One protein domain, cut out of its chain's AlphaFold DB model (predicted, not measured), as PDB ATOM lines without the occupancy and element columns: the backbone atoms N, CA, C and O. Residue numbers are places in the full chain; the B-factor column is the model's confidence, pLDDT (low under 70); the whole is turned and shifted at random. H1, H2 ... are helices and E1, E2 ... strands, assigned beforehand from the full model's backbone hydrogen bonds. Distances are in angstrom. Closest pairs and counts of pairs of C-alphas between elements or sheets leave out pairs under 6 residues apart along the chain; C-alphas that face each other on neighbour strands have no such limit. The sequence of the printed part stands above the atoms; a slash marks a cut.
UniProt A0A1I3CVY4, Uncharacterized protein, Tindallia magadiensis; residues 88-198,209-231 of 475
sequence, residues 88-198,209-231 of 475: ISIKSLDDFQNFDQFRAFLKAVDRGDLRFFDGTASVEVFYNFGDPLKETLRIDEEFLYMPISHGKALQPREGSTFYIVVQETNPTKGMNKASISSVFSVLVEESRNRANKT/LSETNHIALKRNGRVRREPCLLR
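This is residues 88 to 198 and 209 to 231 of the 475 residues of an uncharacterized protein of Tindallia magadiensis (UniProt A0A1I3CVY4). A twisted, curled sheet of five strands, E4 to E8, and a smaller sheet of three strands, E1, E3 and E2, hold the helix H1 between them, and the short helix H2 bridges the two sheets at one side. From this body residues 192 to 198 stick out as a thin arm: the last two residues of E6, 192 and 193, and the stretch after it up to the cut. The printed part has 134 residues with two named helices and eight named strands, in the order E1 H1 E2 E3 H2 E4 E5 E6 E7 E8, a mixed class of helices and strands. The larger sheet runs E4 E5 E6 E7 E8 and is antiparallel throughout; the smaller runs E1 E3 E2 and is mixed. The whole is compact, with a radius of gyration of the C-alphas of 16.4 A, but its outline is elongated, with spans of 61 by 39 by 24 A.

Start in the larger sheet with its longest strand, E6, residues 180 to 193: find C-alpha 180 at (-39.738, -39.383, 42.535), from which it runs 42.2 A to C-alpha 193 at (-42.463, -25.376, 2.785). Before it come E4, residues 150 to 154, 13.0 A long, and E5, residues 163 to 168, 15.9 A long. After it look for E7, residues 209 to 217, 24.0 A long, and E8, residues 223 to 225, 7.1 A long. The longer helix, H1, residues 99 to 111, runs 18.5 A from C-alpha 99 at (-33.988, -25.646, 23.956). The smaller sheet has E1, residues 88 to 90, 6.4 A; E2, residues 120 to 126, 19.8 A; and E3, residues 134 to 140, 19.5 A. H2, residues 141 to 145, 7.6 A long, follows E3 directly.

In the larger sheet E4 E5 E6 form a meander, each strand the antiparallel neighbour of the one before. Look for N 152 and O 165 of the hairpin E4 and E5, 2.8 A apart, and for N 166 and O 185 of the hairpin E5 and E6, 2.8 A apart. E6 and E7 bring N 184 and O 213 to 2.9 A, and the hairpin E7 and E8 brings N 216 and O 224 to 2.9 A. H1 is on one face of this sheet, two layers, one of helix and one of strands; its closest C-alphas to E8 are those of Val 109 and Arg 224, 5.5 A. H1 is also on one face of the smaller sheet, again two layers, at a height over the sheet of 8.4 A, over E3 and E2. On the local plane it stands at 65 degrees to E2, across the strands. H1 and E2 touch, their closest C-alphas being those of Ala 104 and Val 125, 5.6 A. In this sheet E1 and E3 are parallel, with N 90 and O 138 at 2.8 A, and the hairpin E2 and E3 has N 123 and O 137 at 2.9 A. H2 is on the same face of the larger sheet as H1, over E6 at a height over the sheet of 7.7 A; the closest C-alphas of H2 and E6 are those of Leu 144 and Ser 182, 5.5 A. With residues 141 to 143 it only grazes the smaller sheet. H1 and H2 are apart. In H1 every O i to N i+4 pair is within hydrogen-bond range; in H2 it is 0 of 1, beside 2 of 2 O i to N i+3 pairs.

The two C-alphas farthest apart are those of Asn 176 and Thr 198, 61.4 A. Residues 192 to 198, of which 192 and 193 belong to E6, stand free. Residues 199 to 208 are not printed, and C-alphas 198 and 209 are 31.2 A apart across the cut. The link E5 to E6, 11 residues, is long. The mean pLDDT of the printed part is 79.9; it is under 70 at residues 128 to 132, 147, 169 to 179, 192 to 198 and 227 to 231.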
ATOM      1  N   ILE A  88     -26.470 -20.881  35.726       87.06
ATOM      2  CA  ILE A  88     -27.907 -20.653  35.547       87.06
ATOM      3  C   ILE A  88     -28.639 -21.643  36.454       87.06
ATOM      4  O   ILE A  88     -28.508 -22.854  36.278       87.06
ATOM      5  N   SER A  89     -29.353 -21.147  37.465       92.44
ATOM      6  CA  SER A  89     -30.137 -21.990  38.379       92.44
ATOM      7  C   SER A  89     -31.465 -22.361  37.727       92.44
ATOM      8  O   SER A  89     -32.183 -21.480  37.271       92.44
ATOM      9  N   ILE A  90     -31.776 -23.655  37.695       94.12
ATOM     10  CA  ILE A  90     -32.992 -24.218  37.115       94.12
ATOM     11  C   ILE A  90     -33.828 -24.824  38.239       94.12
ATOM     12  O   ILE A  90     -33.479 -25.873  38.785       94.12
ATOM     13  N   LYS A  91     -34.940 -24.169  38.564       91.19
ATOM     14  CA  LYS A  91     -35.934 -24.603  39.561       91.19
ATOM     15  C   LYS A  91     -37.232 -25.052  38.909       91.19
ATOM     16  O   LYS A  91     -37.978 -25.846  39.473       91.19
ATOM     17  N   SER A  92     -37.491 -24.534  37.718       91.12
ATOM     18  CA  SER A  92     -38.698 -24.717  36.940       91.12
ATOM     19  C   SER A  92     -38.378 -24.745  35.451       91.12
ATOM     20  O   SER A  92     -37.278 -24.409  35.011       91.12
ATOM     21  N   LEU A  93     -39.374 -25.123  34.653       90.25
ATOM     22  CA  LEU A  93     -39.235 -25.122  33.202       90.25
ATOM     23  C   LEU A  93     -39.035 -23.704  32.622       90.25
ATOM     24  O   LEU A  93     -38.439 -23.569  31.558       90.25
ATOM     25  N   ASP A  94     -39.493 -22.659  33.318       89.56
ATOM     26  CA  ASP A  94     -39.339 -21.263  32.888       89.56
ATOM     27  C   ASP A  94     -37.911 -20.731  33.004       89.56
ATOM     28  O   ASP A  94     -37.582 -19.752  32.333       89.56
ATOM     29  N   ASP A  95     -37.064 -21.382  33.804       92.81
ATOM     30  CA  ASP A  95     -35.667 -20.980  33.990       92.81
ATOM     31  C   ASP A  95     -34.776 -21.382  32.801       92.81
ATOM     32  O   ASP A  95     -33.660 -20.879  32.653       92.81
ATOM     33  N   PHE A  96     -35.259 -22.278  31.929       92.88
ATOM     34  CA  PHE A  96     -34.587 -22.586  30.669       92.88
ATOM     35  C   PHE A  96     -34.770 -21.433  29.681       92.88
ATOM     36  O   PHE A  96     -35.885 -21.071  29.309       92.88
ATOM     37  N   GLN A  97     -33.654 -20.897  29.198       91.44
ATOM     38  CA  GLN A  97     -33.631 -19.787  28.247       91.44
ATOM     39  C   GLN A  97     -33.773 -20.261  26.798       91.44
ATOM     40  O   GLN A  97     -34.252 -19.519  25.946       91.44
ATOM     41  N   ASN A  98     -33.334 -21.485  26.499       92.00
ATOM     42  CA  ASN A  98     -33.375 -22.057  25.156       92.00
ATOM     43  C   ASN A  98     -33.474 -23.592  25.197       92.00
ATOM     44  O   ASN A  98     -33.262 -24.235  26.229       92.00
ATOM     45  N   PHE A  99     -33.791 -24.199  24.053       93.62
ATOM     46  CA  PHE A  99     -33.988 -25.646  23.956       93.62
ATOM     47  C   PHE A  99     -32.682 -26.449  24.095       93.62
ATOM     48  O   PHE A  99     -32.719 -27.610  24.508       93.62
ATOM     49  N   ASP A 100     -31.519 -25.863  23.798       92.62
ATOM     50  CA  ASP A 100     -30.228 -26.554  23.917       92.62
ATOM     51  C   ASP A 100     -29.851 -26.816  25.379       92.62
ATOM     52  O   ASP A 100     -29.343 -27.896  25.694       92.62
ATOM     53  N   GLN A 101     -30.189 -25.893  26.285       93.94
ATOM     54  CA  GLN A 101     -30.067 -26.088  27.732       93.94
ATOM     55  C   GLN A 101     -30.928 -27.275  28.208       93.94
ATOM     56  O   GLN A 101     -30.431 -28.176  28.891       93.94
ATOM     57  N   PHE A 102     -32.197 -27.337  27.788       95.19
ATOM     58  CA  PHE A 102     -33.090 -28.454  28.126       95.19
ATOM     59  C   PHE A 102     -32.592 -29.785  27.540       95.19
ATOM     60  O   PHE A 102     -32.554 -30.817  28.216       95.19
ATOM     61  N   ARG A 103     -32.111 -29.766  26.294       94.62
ATOM     62  CA  ARG A 103     -31.511 -30.931  25.635       94.62
ATOM     63  C   ARG A 103     -30.242 -31.409  26.350       94.62
ATOM     64  O   ARG A 103     -30.015 -32.617  26.428       94.62
ATOM     65  N   ALA A 104     -29.407 -30.503  26.860       93.50
ATOM     66  CA  ALA A 104     -28.225 -30.857  27.644       93.50
ATOM     67  C   ALA A 104     -28.607 -31.559  28.955       93.50
ATOM     68  O   ALA A 104     -28.012 -32.585  29.288       93.50
ATOM     69  N   PHE A 105     -29.656 -31.080  29.637       94.81
ATOM     70  CA  PHE A 105     -30.233 -31.759  30.800       94.81
ATOM     71  C   PHE A 105     -30.667 -33.196  30.463       94.81
ATOM     72  O   PHE A 105     -30.236 -34.136  31.134       94.81
ATOM     73  N   LEU A 106     -31.426 -33.401  29.380       93.69
ATOM     74  CA  LEU A 106     -31.835 -34.748  28.952       93.69
ATOM     75  C   LEU A 106     -30.634 -35.654  28.631       93.69
ATOM     76  O   LEU A 106     -30.608 -36.817  29.035       93.69
ATOM     77  N   LYS A 107     -29.600 -35.124  27.965       93.00
ATOM     78  CA  LYS A 107     -28.363 -35.871  27.680       93.00
ATOM     79  C   LYS A 107     -27.619 -36.278  28.954       93.00
ATOM     80  O   LYS A 107     -27.092 -37.388  29.007       93.00
ATOM     81  N   ALA A 108     -27.569 -35.411  29.965       92.19
ATOM     82  CA  ALA A 108     -26.945 -35.728  31.250       92.19
ATOM     83  C   ALA A 108     -27.698 -36.850  31.986       92.19
ATOM     84  O   ALA A 108     -27.076 -37.732  32.583       92.19
ATOM     85  N   VAL A 109     -29.032 -36.866  31.888       91.12
ATOM     86  CA  VAL A 109     -29.866 -37.963  32.402       91.12
ATOM     87  C   VAL A 109     -29.574 -39.275  31.671       91.12
ATOM     88  O   VAL A 109     -29.409 -40.306  32.322       91.12
ATOM     89  N   ASP A 110     -29.449 -39.242  30.343       88.88
ATOM     90  CA  ASP A 110     -29.182 -40.433  29.525       88.88
ATOM     91  C   ASP A 110     -27.810 -41.057  29.794       88.88
ATOM     92  O   ASP A 110     -27.669 -42.281  29.814       88.88
ATOM     93  N   ARG A 111     -26.800 -40.225  30.054       87.94
ATOM     94  CA  ARG A 111     -25.457 -40.683  30.442       87.94
ATOM     95  C   ARG A 111     -25.388 -41.156  31.896       87.94
ATOM     96  O   ARG A 111     -24.460 -41.869  32.268       87.94
ATOM     97  N   GLY A 112     -26.385 -40.807  32.712       84.62
ATOM     98  CA  GLY A 112     -26.384 -41.060  34.150       84.62
ATOM     99  C   GLY A 112     -25.411 -40.165  34.922       84.62
ATOM    100  O   GLY A 112     -25.040 -40.513  36.047       84.62
ATOM    101  N   ASP A 113     -25.016 -39.038  34.324       87.31
ATOM    102  CA  ASP A 113     -24.097 -38.048  34.897       87.31
ATOM    103  C   ASP A 113     -24.802 -37.171  35.945       87.31
ATOM    104  O   ASP A 113     -24.163 -36.590  36.822       87.31
ATOM    105  N   LEU A 114     -26.137 -37.106  35.893       89.12
ATOM    106  CA  LEU A 114     -26.935 -36.291  36.799       89.12
ATOM    107  C   LEU A 114     -27.119 -36.981  38.164       89.12
ATOM    108  O   LEU A 114     -27.822 -37.995  38.295       89.12
ATOM    109  N   ARG A 115     -26.485 -36.416  39.200       89.69
ATOM    110  CA  ARG A 115     -26.576 -36.887  40.587       89.69
ATOM    111  C   ARG A 115     -26.707 -35.722  41.565       89.69
ATOM    112  O   ARG A 115     -25.836 -34.861  41.606       89.69
ATOM    113  N   PHE A 116     -27.756 -35.755  42.380       87.69
ATOM    114  CA  PHE A 116     -28.000 -34.778  43.438       87.69
ATOM    115  C   PHE A 116     -27.310 -35.218  44.730       87.69
ATOM    116  O   PHE A 116     -27.499 -36.350  45.186       87.69
ATOM    117  N   PHE A 117     -26.489 -34.336  45.300       78.69
ATOM    118  CA  PHE A 117     -25.801 -34.568  46.578       78.69
ATOM    119  C   PHE A 117     -26.263 -33.598  47.668       78.69
ATOM    120  O   PHE A 117     -26.419 -34.002  48.816       78.69
ATOM    121  N   ASP A 118     -26.499 -32.341  47.299       85.19
ATOM    122  CA  ASP A 118     -26.915 -31.236  48.168       85.19
ATOM    123  C   ASP A 118     -28.280 -30.661  47.749       85.19
ATOM    124  O   ASP A 118     -28.585 -29.500  48.004       85.19
ATOM    125  N   GLY A 119     -29.084 -31.469  47.053       86.88
ATOM    126  CA  GLY A 119     -30.307 -31.016  46.400       86.88
ATOM    127  C   GLY A 119     -30.065 -30.301  45.071       86.88
ATOM    128  O   GLY A 119     -31.030 -29.875  44.451       86.88
ATOM    129  N   THR A 120     -28.818 -30.194  44.588       91.12
ATOM    130  CA  THR A 120     -28.518 -29.638  43.261       91.12
ATOM    131  C   THR A 120     -27.590 -30.535  42.437       91.12
ATOM    132  O   THR A 120     -26.869 -31.382  42.971       91.12
ATOM    133  N   ALA A 121     -27.652 -30.397  41.113       91.94
ATOM    134  CA  ALA A 121     -26.805 -31.116  40.168       91.94
ATOM    135  C   ALA A 121     -26.383 -30.197  39.015       91.94
ATOM    136  O   ALA A 121     -27.177 -29.395  38.529       91.94
ATOM    137  N   SER A 122     -25.138 -30.324  38.558       91.88
ATOM    138  CA  SER A 122     -24.601 -29.477  37.488       91.88
ATOM    139  C   SER A 122     -24.672 -30.166  36.129       91.88
ATOM    140  O   SER A 122     -24.347 -31.347  36.010       91.88
ATOM    141  N   VAL A 123     -25.048 -29.418  35.094       92.31
ATOM    142  CA  VAL A 123     -25.076 -29.870  33.697       92.31
ATOM    143  C   VAL A 123     -24.318 -28.872  32.837       92.31
ATOM    144  O   VAL A 123     -24.569 -27.674  32.906       92.31
ATOM    145  N   GLU A 124     -23.409 -29.361  32.002       90.94
ATOM    146  CA  GLU A 124     -22.696 -28.517  31.044       90.94
ATOM    147  C   GLU A 124     -23.450 -28.451  29.713       90.94
ATOM    148  O   GLU A 124     -23.867 -29.478  29.166       90.94
ATOM    149  N   VAL A 125     -23.598 -27.239  29.182       88.69
ATOM    150  CA  VAL A 125     -24.202 -26.969  27.876       88.69
ATOM    151  C   VAL A 125     -23.100 -26.542  26.921       88.69
ATOM    152  O   VAL A 125     -22.306 -25.650  27.225       88.69
ATOM    153  N   PHE A 126     -23.069 -27.188  25.759       83.50
ATOM    154  CA  PHE A 126     -22.129 -26.895  24.686       83.50
ATOM    155  C   PHE A 126     -22.914 -26.449  23.456       83.50
ATOM    156  O   PHE A 126     -23.733 -27.217  22.941       83.50
ATOM    157  N   TYR A 127     -22.657 -25.223  23.001       81.62
ATOM    158  CA  TYR A 127     -23.189 -24.694  21.748       81.62
ATOM    159  C   TYR A 127     -22.231 -25.041  20.602       81.62
ATOM    160  O   TYR A 127     -21.013 -24.996  20.772       81.62
ATOM    161  N   ASN A 128     -22.781 -25.472  19.464       68.19
ATOM    162  CA  ASN A 128     -21.990 -26.057  18.376       68.19
ATOM    163  C   ASN A 128     -21.557 -25.040  17.306       68.19
ATOM    164  O   ASN A 128     -20.629 -25.355  16.562       68.19
ATOM    165  N   PHE A 129     -22.198 -23.871  17.199       62.00
ATOM    166  CA  PHE A 129     -21.794 -22.811  16.274       62.00
ATOM    167  C   PHE A 129     -21.567 -21.481  17.025       62.00
ATOM    168  O   PHE A 129     -21.964 -21.317  18.179       62.00
ATOM    169  N   GLY A 130     -20.793 -20.581  16.404       59.41
ATOM    170  CA  GLY A 130     -20.267 -19.364  17.039       59.41
ATOM    171  C   GLY A 130     -19.023 -19.592  17.911       59.41
ATOM    172  O   GLY A 130     -18.487 -20.701  17.972       59.41
ATOM    173  N   ASP A 131     -18.540 -18.530  18.571       58.12
ATOM    174  CA  ASP A 131     -17.529 -18.671  19.628       58.12
ATOM    175  C   ASP A 131     -18.074 -19.659  20.670       58.12
ATOM    176  O   ASP A 131     -19.177 -19.428  21.177       58.12
ATOM    177  N   PRO A 132     -17.362 -20.764  20.974       60.88
ATOM    178  CA  PRO A 132     -17.883 -21.849  21.792       60.88
ATOM    179  C   PRO A 132     -18.135 -21.348  23.210       60.88
ATOM    180  O   PRO A 132     -17.261 -21.358  24.079       60.88
ATOM    181  N   LEU A 133     -19.360 -20.890  23.439       71.19
ATOM    182  CA  LEU A 133     -19.819 -20.490  24.748       71.19
ATOM    183  C   LEU A 133     -20.124 -21.768  25.528       71.19
ATOM    184  O   LEU A 133     -20.789 -22.681  25.036       71.19
ATOM    185  N   LYS A 134     -19.601 -21.853  26.745       82.00
ATOM    186  CA  LYS A 134     -19.900 -22.940  27.670       82.00
ATOM    187  C   LYS A 134     -20.749 -22.373  28.792       82.00
ATOM    188  O   LYS A 134     -20.333 -21.434  29.465       82.00
ATOM    189  N   GLU A 135     -21.911 -22.968  29.007       88.50
ATOM    190  CA  GLU A 135     -22.770 -22.654  30.147       88.50
ATOM    191  C   GLU A 135     -22.796 -23.831  31.112       88.50
ATOM    192  O   GLU A 135     -22.664 -24.992  30.716       88.50
ATOM    193  N   THR A 136     -22.971 -23.529  32.397       91.12
ATOM    194  CA  THR A 136     -23.238 -24.551  33.408       91.12
ATOM    195  C   THR A 136     -24.597 -24.285  34.030       91.12
ATOM    196  O   THR A 136     -24.819 -23.246  34.649       91.12
ATOM    197  N   LEU A 137     -25.510 -25.237  33.871       93.81
ATOM    198  CA  LEU A 137     -26.802 -25.234  34.542       93.81
ATOM    199  C   LEU A 137     -26.639 -25.862  35.920       93.81
ATOM    200  O   LEU A 137     -25.968 -26.886  36.059       93.81
ATOM    201  N   ARG A 138     -27.291 -25.284  36.920       94.12
ATOM    202  CA  ARG A 138     -27.473 -25.871  38.244       94.12
ATOM    203  C   ARG A 138     -28.938 -26.260  38.379       94.12
ATOM    204  O   ARG A 138     -29.785 -25.397  38.569       94.12
ATOM    205  N   ILE A 139     -29.220 -27.546  38.237       93.44
ATOM    206  CA  ILE A 139     -30.561 -28.113  38.356       93.44
ATOM    207  C   ILE A 139     -30.852 -28.346  39.832       93.44
ATOM    208  O   ILE A 139     -30.081 -29.044  40.492       93.44
ATOM    209  N   ASP A 140     -31.954 -27.804  40.331       92.19
ATOM    210  CA  ASP A 140     -32.436 -28.078  41.682       92.19
ATOM    211  C   ASP A 140     -33.280 -29.362  41.671       92.19
ATOM    212  O   ASP A 140     -34.046 -29.618  40.745       92.19
ATOM    213  N   GLU A 141     -33.143 -30.208  42.692       89.06
ATOM    214  CA  GLU A 141     -33.834 -31.503  42.784       89.06
ATOM    215  C   GLU A 141     -35.360 -31.332  42.721       89.06
ATOM    216  O   GLU A 141     -36.051 -32.150  42.110       89.06
ATOM    217  N   GLU A 142     -35.859 -30.227  43.290       87.56
ATOM    218  CA  GLU A 142     -37.263 -29.787  43.276       87.56
ATOM    219  C   GLU A 142     -37.858 -29.686  41.871       87.56
ATOM    220  O   GLU A 142     -39.041 -29.986  41.685       87.56
ATOM    221  N   PHE A 143     -37.035 -29.374  40.865       88.69
ATOM    222  CA  PHE A 143     -37.462 -29.353  39.471       88.69
ATOM    223  C   PHE A 143     -38.077 -30.695  39.046       88.69
ATOM    224  O   PHE A 143     -39.046 -30.716  38.291       88.69
ATOM    225  N   LEU A 144     -37.585 -31.830  39.564       85.31
ATOM    226  CA  LEU A 144     -38.077 -33.167  39.204       85.31
ATOM    227  C   LEU A 144     -39.391 -33.569  39.890       85.31
ATOM    228  O   LEU A 144     -39.909 -34.652  39.601       85.31
ATOM    229  N   TYR A 145     -39.929 -32.755  40.797       77.44
ATOM    230  CA  TYR A 145     -41.187 -33.039  41.495       77.44
ATOM    231  C   TYR A 145     -42.079 -31.818  41.680       77.44
ATOM    232  O   TYR A 145     -42.901 -31.789  42.601       77.44
ATOM    233  N   MET A 146     -41.965 -30.834  40.786       73.06
ATOM    234  CA  MET A 146     -42.880 -29.700  40.782       73.06
ATOM    235  C   MET A 146     -44.344 -30.183  40.799       73.06
ATOM    236  O   MET A 146     -44.737 -31.021  39.981       73.06
ATOM    237  N   PRO A 147     -45.177 -29.666  41.722       63.81
ATOM    238  CA  PRO A 147     -46.532 -30.167  41.947       63.81
ATOM    239  C   PRO A 147     -47.545 -29.689  40.900       63.81
ATOM    240  O   PRO A 147     -48.730 -29.986  41.024       63.81
ATOM    241  N   ILE A 148     -47.109 -28.935  39.887       72.38
ATOM    242  CA  ILE A 148     -47.972 -28.300  38.889       72.38
ATOM    243  C   ILE A 148     -47.466 -28.679  37.500       72.38
ATOM    244  O   ILE A 148     -46.279 -28.539  37.218       72.38
ATOM    245  N   SER A 149     -48.370 -29.165  36.643       81.31
ATOM    246  CA  SER A 149     -48.033 -29.438  35.245       81.31
ATOM    247  C   SER A 149     -47.819 -28.108  34.534       81.31
ATOM    248  O   SER A 149     -48.595 -27.176  34.740       81.31
ATOM    249  N   HIS A 150     -46.776 -28.016  33.721       83.38
ATOM    250  CA  HIS A 150     -46.352 -26.757  33.124       83.38
ATOM    251  C   HIS A 150     -45.909 -26.952  31.678       83.38
ATOM    252  O   HIS A 150     -45.382 -28.006  31.331       83.38
ATOM    253  N   GLY A 151     -46.095 -25.932  30.842       87.19
ATOM    254  CA  GLY A 151     -45.602 -25.915  29.471       87.19
ATOM    255  C   GLY A 151     -44.748 -24.684  29.198       87.19
ATOM    256  O   GLY A 151     -45.054 -23.600  29.687       87.19
ATOM    257  N   LYS A 152     -43.690 -24.838  28.401       90.69
ATOM    258  CA  LYS A 152     -42.809 -23.746  27.977       90.69
ATOM    259  C   LYS A 152     -42.443 -23.892  26.511       90.69
ATOM    260  O   LYS A 152     -41.992 -24.955  26.083       90.69
ATOM    261  N   ALA A 153     -42.593 -22.805  25.767       89.69
ATOM    262  CA  ALA A 153     -42.015 -22.677  24.441       89.69
ATOM    263  C   ALA A 153     -40.518 -22.367  24.547       89.69
ATOM    264  O   ALA A 153     -40.124 -21.450  25.268       89.69
ATOM    265  N   LEU A 154     -39.697 -23.128  23.829       91.38
ATOM    266  CA  LEU A 154     -38.251 -22.967  23.756       91.38
ATOM    267  C   LEU A 154     -37.809 -23.041  22.293       91.38
ATOM    268  O   LEU A 154     -38.198 -23.947  21.556       91.38
ATOM    269  N   GLN A 155     -36.940 -22.124  21.891       90.25
ATOM    270  CA  GLN A 155     -36.195 -22.216  20.636       90.25
ATOM    271  C   GLN A 155     -34.738 -22.574  20.958       90.25
ATOM    272  O   GLN A 155     -34.249 -22.217  22.032       90.25
ATOM    273  N   PRO A 156     -34.031 -23.324  20.099       88.25
ATOM    274  CA  PRO A 156     -32.582 -23.440  20.178       88.25
ATOM    275  C   PRO A 156     -31.941 -22.055  20.122       88.25
ATOM    276  O   PRO A 156     -32.492 -21.141  19.512       88.25
ATOM    277  N   ARG A 157     -30.751 -21.908  20.707       84.50
ATOM    278  CA  ARG A 157     -29.993 -20.653  20.583       84.50
ATOM    279  C   ARG A 157     -29.670 -20.351  19.119       84.50
ATOM    280  O   ARG A 157     -29.626 -19.197  18.705       84.50
ATOM    281  N   GLU A 158     -29.450 -21.413  18.353       78.75
ATOM    282  CA  GLU A 158     -29.129 -21.364  16.937       78.75
ATOM    283  C   GLU A 158     -30.117 -22.249  16.175       78.75
ATOM    284  O   GLU A 158     -30.069 -23.479  16.235       78.75
ATOM    285  N   GLY A 159     -31.048 -21.612  15.470       75.62
ATOM    286  CA  GLY A 159     -32.072 -22.285  14.678       75.62
ATOM    287  C   GLY A 159     -33.451 -21.665  14.867       75.62
ATOM    288  O   GLY A 159     -33.718 -20.989  15.851       75.62
ATOM    289  N   SER A 160     -34.336 -21.910  13.905       76.00
ATOM    290  CA  SER A 160     -35.715 -21.407  13.916       76.00
ATOM    291  C   SER A 160     -36.736 -22.447  14.380       76.00
ATOM    292  O   SER A 160     -37.933 -22.180  14.377       76.00
ATOM    293  N   THR A 161     -36.296 -23.656  14.749       85.62
ATOM    294  CA  THR A 161     -37.221 -24.714  15.162       85.62
ATOM    295  C   THR A 161     -37.840 -24.381  16.511       85.62
ATOM    296  O   THR A 161     -37.134 -24.219  17.503       85.62
ATOM    297  N   PHE A 162     -39.164 -24.337  16.552       88.81
ATOM    298  CA  PHE A 162     -39.924 -24.078  17.761       88.81
ATOM    299  C   PHE A 162     -40.255 -25.387  18.488       88.81
ATOM    300  O   PHE A 162     -40.716 -26.350  17.871       88.81
ATOM    301  N   TYR A 163     -40.009 -25.435  19.798       91.69
ATOM    302  CA  TYR A 163     -40.329 -26.578  20.649       91.69
ATOM    303  C   TYR A 163     -41.258 -26.145  21.776       91.69
ATOM    304  O   TYR A 163     -41.073 -25.084  22.362       91.69
ATOM    305  N   ILE A 164     -42.209 -27.001  22.136       91.25
ATOM    306  CA  ILE A 164     -43.003 -26.849  23.355       91.25
ATOM    307  C   ILE A 164     -42.645 -28.015  24.265       91.25
ATOM    308  O   ILE A 164     -42.896 -29.175  23.936       91.25
ATOM    309  N   VAL A 165     -42.035 -27.712  25.404       91.75
ATOM    310  CA  VAL A 165     -41.751 -28.695  26.445       91.75
ATOM    311  C   VAL A 165     -42.893 -28.665  27.444       91.75
ATOM    312  O   VAL A 165     -43.274 -27.604  27.925       91.75
ATOM    313  N   VAL A 166     -43.434 -29.832  27.760       88.69
ATOM    314  CA  VAL A 166     -44.499 -30.016  28.740       88.69
ATOM    315  C   VAL A 166     -43.974 -30.912  29.846       88.69
ATOM    316  O   VAL A 166     -43.581 -32.047  29.592       88.69
ATOM    317  N   GLN A 167     -43.959 -30.401  31.071       87.50
ATOM    318  CA  GLN A 167     -43.679 -31.167  32.274       87.50
ATOM    319  C   GLN A 167     -44.998 -31.618  32.900       87.50
ATOM    320  O   GLN A 167     -45.856 -30.799  33.233       87.50
ATOM    321  N   GLU A 168     -45.149 -32.924  33.084       78.88
ATOM    322  CA  GLU A 168     -46.349 -33.524  33.653       78.88
ATOM    323  C   GLU A 168     -46.160 -33.798  35.146       78.88
ATOM    324  O   GLU A 168     -45.150 -34.362  35.585       78.88
ATOM    325  N   THR A 169     -47.178 -33.450  35.933       68.94
ATOM    326  CA  THR A 169     -47.260 -33.850  37.338       68.94
ATOM    327  C   THR A 169     -47.467 -35.336  37.436       68.94
ATOM    328  O   THR A 169     -48.441 -35.877  36.922       68.94
ATOM    329  N   ASN A 170     -46.584 -35.982  38.171       59.69
ATOM    330  CA  ASN A 170     -46.620 -37.407  38.386       59.69
ATOM    331  C   ASN A 170     -47.806 -37.790  39.297       59.69
ATOM    332  O   ASN A 170     -47.791 -37.449  40.485       59.69
ATOM    333  N   PRO A 171     -48.830 -38.520  38.818       47.75
ATOM    334  CA  PRO A 171     -49.933 -38.962  39.655       47.75
ATOM    335  C   PRO A 171     -49.539 -40.261  40.365       47.75
ATOM    336  O   PRO A 171     -50.178 -41.295  40.194       47.75
ATOM    337  N   THR A 172     -48.484 -40.264  41.181       49.25
ATOM    338  CA  THR A 172     -48.135 -41.452  41.978       49.25
ATOM    339  C   THR A 172     -49.049 -41.587  43.203       49.25
ATOM    340  O   THR A 172     -48.613 -41.646  44.348       49.25
ATOM    341  N   LYS A 173     -50.361 -41.736  42.971       41.09
ATOM    342  CA  LYS A 173     -51.244 -42.439  43.911       41.09
ATOM    343  C   LYS A 173     -50.985 -43.940  43.755       41.09
ATOM    344  O   LYS A 173     -51.630 -44.602  42.950       41.09
ATOM    345  N   GLY A 174     -50.027 -44.473  44.514       42.22
ATOM    346  CA  GLY A 174     -49.899 -45.924  44.723       42.22
ATOM    347  C   GLY A 174     -48.511 -46.539  44.548       42.22
ATOM    348  O   GLY A 174     -48.337 -47.700  44.908       42.22
ATOM    349  N   MET A 175     -47.504 -45.803  44.068       43.28
ATOM    350  CA  MET A 175     -46.117 -46.264  44.183       43.28
ATOM    351  C   MET A 175     -45.560 -45.845  45.541       43.28
ATOM    352  O   MET A 175     -45.679 -44.692  45.947       43.28
ATOM    353  N   ASN A 176     -44.974 -46.802  46.263       44.53
ATOM    354  CA  ASN A 176     -44.239 -46.553  47.501       44.53
ATOM    355  C   ASN A 176     -43.329 -45.320  47.337       44.53
ATOM    356  O   ASN A 176     -42.707 -45.184  46.287       44.53
ATOM    357  N   LYS A 177     -43.226 -44.482  48.382       44.84
ATOM    358  CA  LYS A 177     -42.447 -43.222  48.545       44.84
ATOM    359  C   LYS A 177     -40.967 -43.215  48.068       44.84
ATOM    360  O   LYS A 177     -40.207 -42.325  48.421       44.84
ATOM    361  N   ALA A 178     -40.495 -44.228  47.353       49.16
ATOM    362  CA  ALA A 178     -39.095 -44.523  47.096       49.16
ATOM    363  C   ALA A 178     -38.519 -43.936  45.797       49.16
ATOM    364  O   ALA A 178     -37.295 -43.939  45.662       49.16
ATOM    365  N   SER A 179     -39.344 -43.486  44.851       60.50
ATOM    366  CA  SER A 179     -38.877 -42.923  43.579       60.50
ATOM    367  C   SER A 179     -39.756 -41.758  43.154       60.50
ATOM    368  O   SER A 179     -40.925 -41.945  42.821       60.50
ATOM    369  N   ILE A 180     -39.170 -40.569  43.167       72.12
ATOM    370  CA  ILE A 180     -39.738 -39.383  42.535       72.12
ATOM    371  C   ILE A 180     -39.561 -39.549  41.025       72.12
ATOM    372  O   ILE A 180     -38.485 -39.948  40.580       72.12
ATOM    373  N   SER A 181     -40.589 -39.254  40.238       75.81
ATOM    374  CA  SER A 181     -40.458 -39.192  38.782       75.81
ATOM    375  C   SER A 181     -41.174 -37.985  38.198       75.81
ATOM    376  O   SER A 181     -42.135 -37.495  38.781       75.81
ATOM    377  N   SER A 182     -40.692 -37.539  37.046       81.88
ATOM    378  CA  SER A 182     -41.291 -36.521  36.188       81.88
ATOM    379  C   SER A 182     -41.397 -37.069  34.773       81.88
ATOM    380  O   SER A 182     -40.587 -37.906  34.362       81.88
ATOM    381  N   VAL A 183     -42.382 -36.591  34.023       84.00
ATOM    382  CA  VAL A 183     -42.510 -36.886  32.595       84.00
ATOM    383  C   VAL A 183     -42.380 -35.581  31.833       84.00
ATOM    384  O   VAL A 183     -43.046 -34.605  32.166       84.00
ATOM    385  N   PHE A 184     -41.505 -35.568  30.832       87.94
ATOM    386  CA  PHE A 184     -41.348 -34.438  29.926       87.94
ATOM    387  C   PHE A 184     -41.742 -34.850  28.515       87.94
ATOM    388  O   PHE A 184     -41.088 -35.702  27.913       87.94
ATOM    389  N   SER A 185     -42.784 -34.228  27.986       87.44
ATOM    390  CA  SER A 185     -43.243 -34.392  26.612       87.44
ATOM    391  C   SER A 185     -42.737 -33.216  25.779       87.44
ATOM    392  O   SER A 185     -42.879 -32.063  26.177       87.44
ATOM    393  N   VAL A 186     -42.107 -33.492  24.637       90.81
ATOM    394  CA  VAL A 186     -41.550 -32.460  23.751       90.81
ATOM    395  C   VAL A 186     -42.317 -32.468  22.441       90.81
ATOM    396  O   VAL A 186     -42.213 -33.418  21.659       90.81
ATOM    397  N   LEU A 187     -43.057 -31.395  22.185       90.38
ATOM    398  CA  LEU A 187     -43.645 -31.126  20.881       90.38
ATOM    399  C   LEU A 187     -42.670 -30.294  20.049       90.38
ATOM    400  O   LEU A 187     -42.005 -29.400  20.570       90.38
ATOM    401  N   VAL A 188     -42.581 -30.596  18.761       91.94
ATOM    402  CA  VAL A 188     -41.743 -29.883  17.798       91.94
ATOM    403  C   VAL A 188     -42.616 -29.339  16.680       91.94
ATOM    404  O   VAL A 188     -43.457 -30.060  16.136       91.94
ATOM    405  N   GLU A 189     -42.421 -28.066  16.350       89.12
ATOM    406  CA  GLU A 189     -42.959 -27.485  15.131       89.12
ATOM    407  C   GLU A 189     -42.094 -27.916  13.945       89.12
ATOM    408  O   GLU A 189     -40.893 -27.645  13.872       89.12
ATOM    409  N   GLU A 190     -42.728 -28.562  12.979       86.62
ATOM    410  CA  GLU A 190     -42.162 -28.816  11.669       86.62
ATOM    411  C   GLU A 190     -42.823 -27.888  10.654       86.62
ATOM    412  O   GLU A 190     -44.030 -27.968  10.401       86.62
ATOM    413  N   SER A 191     -42.009 -27.034  10.032       72.38
ATOM    414  CA  SER A 191     -42.407 -26.306   8.833       72.38
ATOM    415  C   SER A 191     -42.023 -27.125   7.606       72.38
ATOM    416  O   SER A 191     -40.850 -27.446   7.391       72.38
ATOM    417  N   ARG A 192     -43.013 -27.486   6.788       65.75
ATOM    418  CA  ARG A 192     -42.765 -28.037   5.452       65.75
ATOM    419  C   ARG A 192     -43.212 -27.021   4.420       65.75
ATOM    420  O   ARG A 192     -44.354 -27.055   3.971       65.75
ATOM    421  N   ASN A 193     -42.275 -26.190   3.978       56.62
ATOM    422  CA  ASN A 193     -42.463 -25.376   2.785       56.62
ATOM    423  C   ASN A 193     -42.341 -26.286   1.558       56.62
ATOM    424  O   ASN A 193     -41.252 -26.504   1.025       56.62
ATOM    425  N   ARG A 194     -43.457 -26.866   1.103       49.84
ATOM    426  CA  ARG A 194     -43.511 -27.422  -0.253       49.84
ATOM    427  C   ARG A 194     -43.639 -26.250  -1.216       49.84
ATOM    428  O   ARG A 194     -44.744 -25.832  -1.537       49.84
ATOM    429  N   ALA A 195     -42.506 -25.735  -1.685       43.06
ATOM    430  CA  ALA A 195     -42.490 -24.878  -2.859       43.06
ATOM    431  C   ALA A 195     -42.856 -25.741  -4.078       43.06
ATOM    432  O   ALA A 195     -41.996 -26.365  -4.701       43.06
ATOM    433  N   ASN A 196     -44.146 -25.843  -4.396       42.22
ATOM    434  CA  ASN A 196     -44.529 -26.243  -5.743       42.22
ATOM    435  C   ASN A 196     -44.185 -25.082  -6.681       42.22
ATOM    436  O   ASN A 196     -44.387 -23.927  -6.330       42.22
ATOM    437  N   LYS A 197     -43.714 -25.380  -7.896       40.41
ATOM    438  CA  LYS A 197     -43.438 -24.388  -8.959       40.41
ATOM    439  C   LYS A 197     -44.680 -23.617  -9.454       40.41
ATOM    440  O   LYS A 197     -44.616 -22.937 -10.469       40.41
ATOM    441  N   THR A 198     -45.821 -23.765  -8.796       48.38
ATOM    442  CA  THR A 198     -47.058 -23.047  -9.106       48.38
ATOM    443  C   THR A 198     -47.193 -21.859  -8.161       48.38
ATOM    444  O   THR A 198     -46.710 -21.953  -7.040       48.38
ATOM    445  N   LEU A 209     -45.614 -34.524  18.472       86.50
ATOM    446  CA  LEU A 209     -44.952 -35.086  19.652       86.50
ATOM    447  C   LEU A 209     -43.678 -35.820  19.212       86.50
ATOM    448  O   LEU A 209     -43.719 -36.880  18.579       86.50
ATOM    449  N   SER A 210     -42.533 -35.217  19.522       88.69
ATOM    450  CA  SER A 210     -41.209 -35.697  19.128       88.69
ATOM    451  C   SER A 210     -40.712 -36.808  20.045       88.69
ATOM    452  O   SER A 210     -40.198 -37.828  19.571       88.69
ATOM    453  N   GLU A 211     -40.869 -36.617  21.353       86.50
ATOM    454  CA  GLU A 211     -40.374 -37.522  22.386       86.50
ATOM    455  C   GLU A 211     -41.108 -37.332  23.716       86.50
ATOM    456  O   GLU A 211     -41.617 -36.253  24.020       86.50
ATOM    457  N   THR A 212     -41.111 -38.396  24.515       84.25
ATOM    458  CA  THR A 212     -41.587 -38.397  25.898       84.25
ATOM    459  C   THR A 212     -40.500 -39.010  26.767       84.25
ATOM    460  O   THR A 212     -40.001 -40.103  26.495       84.25
ATOM    461  N   ASN A 213     -40.133 -38.301  27.825       85.62
ATOM    462  CA  ASN A 213     -39.000 -38.609  28.676       85.62
ATOM    463  C   ASN A 213     -39.493 -38.855  30.103       85.62
ATOM    464  O   ASN A 213     -39.788 -37.910  30.830       85.62
ATOM    465  N   HIS A 214     -39.560 -40.122  30.514       84.75
ATOM    466  CA  HIS A 214     -39.855 -40.496  31.899       84.75
ATOM    467  C   HIS A 214     -38.559 -40.491  32.698       84.75
ATOM    468  O   HIS A 214     -37.679 -41.314  32.459       84.75
ATOM    469  N   ILE A 215     -38.429 -39.568  33.638       86.56
ATOM    470  CA  ILE A 215     -37.212 -39.355  34.412       86.56
ATOM    471  C   ILE A 215     -37.510 -39.683  35.867       86.56
ATOM    472  O   ILE A 215     -38.462 -39.154  36.430       86.56
ATOM    473  N   ALA A 216     -36.705 -40.544  36.486       85.31
ATOM    474  CA  ALA A 216     -36.851 -40.909  37.888       85.31
ATOM    475  C   ALA A 216     -35.580 -40.616  38.687       85.31
ATOM    476  O   ALA A 216     -34.469 -40.971  38.283       85.31
ATOM    477  N   LEU A 217     -35.772 -40.032  39.865       86.19
ATOM    478  CA  LEU A 217     -34.755 -39.893  40.892       86.19
ATOM    479  C   LEU A 217     -34.750 -41.142  41.778       86.19
ATOM    480  O   LEU A 217     -35.759 -41.530  42.377       86.19
ATOM    481  N   LYS A 218     -33.593 -41.793  41.861       85.19
ATOM    482  CA  LYS A 218     -33.367 -42.954  42.723       85.19
ATOM    483  C   LYS A 218     -32.903 -42.507  44.108       85.19
ATOM    484  O   LYS A 218     -32.254 -41.480  44.259       85.19
ATOM    485  N   ARG A 219     -33.119 -43.358  45.119       80.88
ATOM    486  CA  ARG A 219     -32.695 -43.124  46.520       80.88
ATOM    487  C   ARG A 219     -31.211 -42.773  46.709       80.88
ATOM    488  O   ARG A 219     -30.852 -42.219  47.735       80.88
ATOM    489  N   ASN A 220     -30.342 -43.134  45.766       84.12
ATOM    490  CA  ASN A 220     -28.906 -42.832  45.816       84.12
ATOM    491  C   ASN A 220     -28.539 -41.466  45.193       84.12
ATOM    492  O   ASN A 220     -27.356 -41.217  44.931       84.12
ATOM    493  N   GLY A 221     -29.546 -40.635  44.904       84.38
ATOM    494  CA  GLY A 221     -29.421 -39.317  44.284       84.38
ATOM    495  C   GLY A 221     -29.224 -39.352  42.768       84.38
ATOM    496  O   GLY A 221     -29.151 -38.299  42.147       84.38
ATOM    497  N   ARG A 222     -29.106 -40.535  42.144       87.88
ATOM    498  CA  ARG A 222     -28.927 -40.639  40.688       87.88
ATOM    499  C   ARG A 222     -30.250 -40.489  39.961       87.88
ATOM    500  O   ARG A 222     -31.247 -41.101  40.347       87.88
ATOM    501  N   VAL A 223     -30.203 -39.775  38.848       88.06
ATOM    502  CA  VAL A 223     -31.327 -39.633  37.927       88.06
ATOM    503  C   VAL A 223     -31.146 -40.576  36.753       88.06
ATOM    504  O   VAL A 223     -30.036 -40.742  36.248       88.06
ATOM    505  N   ARG A 224     -32.231 -41.220  36.325       87.31
ATOM    506  CA  ARG A 224     -32.238 -42.064  35.128       87.31
ATOM    507  C   ARG A 224     -33.530 -41.907  34.355       87.31
ATOM    508  O   ARG A 224     -34.585 -41.676  34.947       87.31
ATOM    509  N   ARG A 225     -33.441 -42.102  33.040       85.25
ATOM    510  CA  ARG A 225     -34.621 -42.326  32.213       85.25
ATOM    511  C   ARG A 225     -35.163 -43.729  32.502       85.25
ATOM    512  O   ARG A 225     -34.416 -44.705  32.449       85.25
ATOM    513  N   GLU A 226     -36.439 -43.824  32.840       77.69
ATOM    514  CA  GLU A 226     -37.131 -45.096  33.036       77.69
ATOM    515  C   GLU A 226     -37.862 -45.499  31.752       77.69
ATOM    516  O   GLU A 226     -38.403 -44.636  31.053       77.69
ATOM    517  N   PRO A 227     -37.917 -46.801  31.422       64.88
ATOM    518  CA  PRO A 227     -38.824 -47.269  30.390       64.88
ATOM    519  C   PRO A 227     -40.266 -46.940  30.800       64.88
ATOM    520  O   PRO A 227     -40.665 -47.148  31.947       64.88
ATOM    521  N   CYS A 228     -41.056 -46.428  29.858       59.22
ATOM    522  CA  CYS A 228     -42.478 -46.179  30.068       59.22
ATOM    523  C   CYS A 228     -43.205 -47.527  30.228       59.22
ATOM    524  O   CYS A 228     -43.566 -48.171  29.246       59.22
ATOM    525  N   LEU A 229     -43.343 -48.008  31.468       50.41
ATOM    526  CA  LEU A 229     -43.911 -49.330  31.766       50.41
ATOM    527  C   LEU A 229     -45.416 -49.302  32.075       50.41
ATOM    528  O   LEU A 229     -46.011 -50.360  32.275       50.41
ATOM    529  N   LEU A 230     -46.061 -48.131  32.107       48.38
ATOM    530  CA  LEU A 230     -47.476 -48.016  32.460       48.38
ATOM    531  C   LEU A 230     -48.244 -47.064  31.542       48.38
ATOM    532  O   LEU A 230     -47.893 -45.902  31.377       48.38
ATOM    533  N   ARG A 231     -49.360 -47.601  31.027       50.78
ATOM    534  CA  ARG A 231     -50.550 -46.888  30.551       50.78
ATOM    535  C   ARG A 231     -50.848 -45.697  31.467       50.78
ATOM    536  O   ARG A 231     -51.346 -45.936  32.565       50.78
TER     537      ARG A 231